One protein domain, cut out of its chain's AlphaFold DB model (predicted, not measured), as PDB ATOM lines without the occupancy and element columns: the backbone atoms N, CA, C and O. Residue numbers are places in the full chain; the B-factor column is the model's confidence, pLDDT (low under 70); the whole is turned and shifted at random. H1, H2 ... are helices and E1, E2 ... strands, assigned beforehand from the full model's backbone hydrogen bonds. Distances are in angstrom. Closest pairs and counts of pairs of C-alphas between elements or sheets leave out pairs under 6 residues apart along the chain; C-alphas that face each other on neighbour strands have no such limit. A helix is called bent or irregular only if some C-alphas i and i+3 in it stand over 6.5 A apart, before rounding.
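This is residues 3 to 43 of the 49 residues of an uncharacterized protein of Streptomyces sviceus ATCC 29083 (UniProt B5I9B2). The model is a flat, open V: the helix H1 makes one arm, and E1 with the stretch after it, up to residue 22, makes the other, with residues 21 to 27 at the turn between them. At the far end of the second arm, residues 3 to 14 fold back as a loop, and residues 3 to 4 come beside E1. The printed part has 41 residues with one named strand and one named helix, in the order E1, H1; the class is mostly helix, with under half of the residues in named elements. The whole is loose, with a radius of gyration of the C-alphas of 12.6 A, and spans 33 by 25 by 10 A.

Residues 3 to 14 hold no named element. E1, residues 15 to 17, begins with C-alpha 15 at (139.303, 219.556, 175.626). H1, residues 26 to 42, measures 24.6 A from C-alpha 26 at (121.034, 215.651, 163.135) to C-alpha 42 at (134.510, 234.405, 171.730). It is neither bent nor irregular, but only just: C-alphas 36 and 39 are 6.3 A apart.

Residues 3 to 4 pair with residues 15 to 16 of E1, antiparallel; E1 pairs with no named strand. E1 and H1 are apart, and the link between them, 8 residues, is short. In H1, 11 of 13 O i to N i+4 pairs are within hydrogen-bond range.

The C-alphas farthest apart, those of Pro 7 and Asp 26, are 33.4 A from each other. Residues 7 to 12, 21 to 27 and 37 to 43, of which 37 to 42 belong to H1, stand free. The printed part has no cut. Its mean pLDDT is 84.1; residues 4 to 6 and residue 9 are under 70.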
ATOM      1  N   LEU A   3     133.897 216.466 180.459       72.38
ATOM      2  CA  LEU A   3     135.048 217.363 180.386       72.38
ATOM      3  C   LEU A   3     136.272 216.669 180.988       72.38
ATOM      4  O   LEU A   3     136.246 216.258 182.147       72.38
ATOM      5  N   ALA A   4     137.356 216.579 180.220       68.38
ATOM      6  CA  ALA A   4     138.653 216.164 180.738       68.38
ATOM      7  C   ALA A   4     139.474 217.416 181.065       68.38
ATOM      8  O   ALA A   4     140.025 218.066 180.177       68.38
ATOM      9  N   ALA A   5     139.525 217.771 182.349       67.25
ATOM     10  CA  ALA A   5     140.282 218.916 182.840       67.25
ATOM     11  C   ALA A   5     141.623 218.484 183.455       67.25
ATOM     12  O   ALA A   5     141.792 217.355 183.915       67.25
ATOM     13  N   HIS A   6     142.588 219.399 183.487       59.22
ATOM     14  CA  HIS A   6     143.835 219.205 184.228       59.22
ATOM     15  C   HIS A   6     143.536 218.921 185.720       59.22
ATOM     16  O   HIS A   6     142.695 219.623 186.285       59.22
ATOM     17  N   PRO A   7     144.206 217.942 186.369       71.50
ATOM     18  CA  PRO A   7     145.414 217.229 185.932       71.50
ATOM     19  C   PRO A   7     145.215 215.919 185.156       71.50
ATOM     20  O   PRO A   7     146.212 215.307 184.786       71.50
ATOM     21  N   LEU A   8     143.979 215.501 184.854       77.19
ATOM     22  CA  LEU A   8     143.711 214.248 184.121       77.19
ATOM     23  C   LEU A   8     144.284 214.247 182.692       77.19
ATOM     24  O   LEU A   8     144.527 213.190 182.118       77.19
ATOM     25  N   VAL A   9     144.514 215.433 182.126       69.94
ATOM     26  CA  VAL A   9     145.179 215.647 180.836       69.94
ATOM     27  C   VAL A   9     146.204 216.778 180.954       69.94
ATOM     28  O   VAL A   9     146.090 217.667 181.811       69.94
ATOM     29  N   THR A  10     147.230 216.755 180.101       74.06
ATOM     30  CA  THR A  10     148.211 217.846 180.028       74.06
ATOM     31  C   THR A  10     147.509 219.154 179.641       74.06
ATOM     32  O   THR A  10     146.498 219.147 178.938       74.06
ATOM     33  N   ARG A  11     147.999 220.303 180.131       73.69
ATOM     34  CA  ARG A  11     147.320 221.608 179.956       73.69
ATOM     35  C   ARG A  11     147.124 222.011 178.491       73.69
ATOM     36  O   ARG A  11     146.172 222.712 178.176       73.69
ATOM     37  N   ASP A  12     148.019 221.579 177.613       75.81
ATOM     38  CA  ASP A  12     147.966 221.772 176.160       75.81
ATOM     39  C   ASP A  12     146.982 220.823 175.450       75.81
ATOM     40  O   ASP A  12     146.758 220.960 174.249       75.81
ATOM     41  N   ARG A  13     146.387 219.876 176.183       72.44
ATOM     42  CA  ARG A  13     145.465 218.848 175.679       72.44
ATOM     43  C   ARG A  13     144.101 218.858 176.374       72.44
ATOM     44  O   ARG A  13     143.334 217.911 176.211       72.44
ATOM     45  N   VAL A  14     143.787 219.901 177.148       78.00
ATOM     46  CA  VAL A  14     142.445 220.081 177.724       78.00
ATOM     47  C   VAL A  14     141.437 220.264 176.591       78.00
ATOM     48  O   VAL A  14     141.652 221.067 175.685       78.00
ATOM     49  N   GLY A  15     140.335 219.524 176.653       81.19
ATOM     50  CA  GLY A  15     139.303 219.556 175.626       81.19
ATOM     51  C   GLY A  15     138.024 218.851 176.060       81.19
ATOM     52  O   GLY A  15     137.919 218.315 177.166       81.19
ATOM     53  N   PHE A  16     137.045 218.854 175.162       82.44
ATOM     54  CA  PHE A  16     135.768 218.178 175.354       82.44
ATOM     55  C   PHE A  16     135.804 216.791 174.716       82.44
ATOM     56  O   PHE A  16     136.280 216.635 173.592       82.44
ATOM     57  N   ARG A  17     135.259 215.787 175.411       83.81
ATOM     58  CA  ARG A  17     134.979 214.472 174.830       83.81
ATOM     59  C   ARG A  17     133.468 214.265 174.786       83.81
ATOM     60  O   ARG A  17     132.800 214.194 175.821       83.81
ATOM     61  N   ALA A  18     132.939 214.166 173.573       85.94
ATOM     62  CA  ALA A  18     131.564 213.764 173.318       85.94
ATOM     63  C   ALA A  18     131.544 212.321 172.800       85.94
ATOM     64  O   ALA A  18     132.470 211.888 172.115       85.94
ATOM     65  N   GLN A  19     130.507 211.577 173.166       90.75
ATOM     66  CA  GLN A  19     130.199 210.274 172.590       90.75
ATOM     67  C   GLN A  19     128.979 210.475 171.702       90.75
ATOM     68  O   GLN A  19     127.999 211.037 172.180       90.75
ATOM     69  N   ILE A  20     129.081 210.036 170.452       90.31
ATOM     70  CA  ILE A  20     127.995 210.062 169.473       90.31
ATOM     71  C   ILE A  20     127.533 208.624 169.248       90.31
ATOM     72  O   ILE A  20     128.345 207.694 169.236       90.31
ATOM     73  N   THR A  21     126.231 208.444 169.111       92.00
ATOM     74  CA  THR A  21     125.537 207.169 168.981       92.00
ATOM     75  C   THR A  21     124.529 207.238 167.838       92.00
ATOM     76  O   THR A  21     124.227 208.309 167.327       92.00
ATOM     77  N   ALA A  22     123.966 206.092 167.453       92.38
ATOM     78  CA  ALA A  22     122.911 206.041 166.439       92.38
ATOM     79  C   ALA A  22     121.579 206.679 166.889       92.38
ATOM     80  O   ALA A  22     120.664 206.788 166.080       92.38
ATOM     81  N   LEU A  23     121.446 207.041 168.172       92.81
ATOM     82  CA  LEU A  23     120.273 207.736 168.703       92.81
ATOM     83  C   LEU A  23     120.384 209.258 168.552       92.81
ATOM     84  O   LEU A  23     119.364 209.938 168.589       92.81
ATOM     85  N   ASP A  24     121.601 209.785 168.405       88.94
ATOM     86  CA  ASP A  24     121.810 211.216 168.221       88.94
ATOM     87  C   ASP A  24     121.328 211.603 166.818       88.94
ATOM     88  O   ASP A  24     121.860 211.128 165.812       88.94
ATOM     89  N   ILE A  25     120.288 212.435 166.763       94.69
ATOM     90  CA  ILE A  25     119.721 212.931 165.505       94.69
ATOM     91  C   ILE A  25     120.504 214.147 165.004       94.69
ATOM     92  O   ILE A  25     121.231 214.786 165.764       94.69
ATOM     93  N   ASP A  26     120.320 214.517 163.737       95.62
ATOM     94  CA  ASP A  26     121.034 215.651 163.135       95.62
ATOM     95  C   ASP A  26     120.854 216.955 163.933       95.62
ATOM     96  O   ASP A  26     121.820 217.681 164.155       95.62
ATOM     97  N   GLU A  27     119.659 217.204 164.478       96.00
ATOM     98  CA  GLU A  27     119.396 218.372 165.332       96.00
ATOM     99  C   GLU A  27     120.255 218.379 166.614       96.00
ATOM    100  O   GLU A  27     120.717 219.433 167.062       96.00
ATOM    101  N   ASP A  28     120.528 217.207 167.197       92.94
ATOM    102  CA  ASP A  28     121.414 217.093 168.356       92.94
ATOM    103  C   ASP A  28     122.862 217.417 167.986       92.94
ATOM    104  O   ASP A  28     123.563 218.096 168.749       92.94
ATOM    105  N   ILE A  29     123.299 216.980 166.804       93.81
ATOM    106  CA  ILE A  29     124.631 217.272 166.272       93.81
ATOM    107  C   ILE A  29     124.775 218.763 165.955       93.81
ATOM    108  O   ILE A  29     125.782 219.371 166.326       93.81
ATOM    109  N   ASP A  30     123.762 219.381 165.353       95.44
ATOM    110  CA  ASP A  30     123.746 220.814 165.062       95.44
ATOM    111  C   ASP A  30     123.824 221.642 166.349       95.44
ATOM    112  O   ASP A  30     124.645 222.560 166.473       95.44
ATOM    113  N   ARG A  31     123.044 221.264 167.367       93.62
ATOM    114  CA  ARG A  31     123.093 221.898 168.689       93.62
ATOM    115  C   ARG A  31     124.453 221.725 169.365       93.62
ATOM    116  O   ARG A  31     124.955 222.667 169.994       93.62
ATOM    117  N   LEU A  32     125.068 220.548 169.248       91.69
ATOM    118  CA  LEU A  32     126.415 220.297 169.759       91.69
ATOM    119  C   LEU A  32     127.444 221.193 169.056       91.69
ATOM    120  O   LEU A  32     128.252 221.835 169.731       91.69
ATOM    121  N   ASN A  33     127.386 221.289 167.727       91.94
ATOM    122  CA  ASN A  33     128.280 222.131 166.936       91.94
ATOM    123  C   ASN A  33     128.153 223.609 167.314       91.94
ATOM    124  O   ASN A  33     129.170 224.263 167.558       91.94
ATOM    125  N   ALA A  34     126.930 224.123 167.444       93.44
ATOM    126  CA  ALA A  34     126.696 225.499 167.880       93.44
ATOM    127  C   ALA A  34     127.292 225.761 169.274       93.44
ATOM    128  O   ALA A  34     127.994 226.752 169.492       93.44
ATOM    129  N   THR A  35     127.088 224.826 170.207       91.06
ATOM    130  CA  THR A  35     127.593 224.930 171.584       91.06
ATOM    131  C   THR A  35     129.122 224.915 171.648       91.06
ATOM    132  O   THR A  35     129.710 225.645 172.444       91.06
ATOM    133  N   LEU A  36     129.783 224.100 170.821       88.25
ATOM    134  CA  LEU A  36     131.246 224.020 170.769       88.25
ATOM    135  C   LEU A  36     131.884 225.191 170.007       88.25
ATOM    136  O   LEU A  36     133.012 225.577 170.322       88.25
ATOM    137  N   THR A  37     131.171 225.774 169.041       88.00
ATOM    138  CA  THR A  37     131.679 226.864 168.193       88.00
ATOM    139  C   THR A  37     131.528 228.234 168.856       88.00
ATOM    140  O   THR A  37     132.436 229.054 168.754       88.00
ATOM    141  N   ALA A  38     130.466 228.475 169.634       88.69
ATOM    142  CA  ALA A  38     130.264 229.766 170.305       88.69
ATOM    143  C   ALA A  38     131.444 230.203 171.220       88.69
ATOM    144  O   ALA A  38     131.845 231.370 171.189       88.69
ATOM    145  N   PRO A  39     132.084 229.311 172.004       83.00
ATOM    146  CA  PRO A  39     133.314 229.641 172.723       83.00
ATOM    147  C   PRO A  39     134.504 229.931 171.802       83.00
ATOM    148  O   PRO A  39     135.347 230.751 172.160       83.00
ATOM    149  N   ALA A  40     134.586 229.272 170.643       80.50
ATOM    150  CA  ALA A  40     135.661 229.467 169.669       80.50
ATOM    151  C   ALA A  40     135.596 230.845 168.998       80.50
ATOM    152  O   ALA A  40     136.629 231.446 168.711       80.50
ATOM    153  N   GLU A  41     134.387 231.362 168.788       84.00
ATOM    154  CA  GLU A  41     134.167 232.720 168.286       84.00
ATOM    155  C   GLU A  41     134.523 233.777 169.340       84.00
ATOM    156  O   GLU A  41     135.046 234.844 169.018       84.00
ATOM    157  N   ARG A  42     134.278 233.473 170.620       83.38
ATOM    158  CA  ARG A  42     134.510 234.405 171.730       83.38
ATOM    159  C   ARG A  42     135.949 234.405 172.251       83.38
ATOM    160  O   ARG A  42     136.412 235.426 172.761       83.38
ATOM    161  N   PHE A  43     136.663 233.287 172.147       79.81
ATOM    162  CA  PHE A  43     138.017 233.122 172.671       79.81
ATOM    163  C   PHE A  43     138.943 232.518 171.617       79.81
ATOM    164  O   PHE A  43     138.605 231.527 170.977       79.81
TER     165      PHE A  43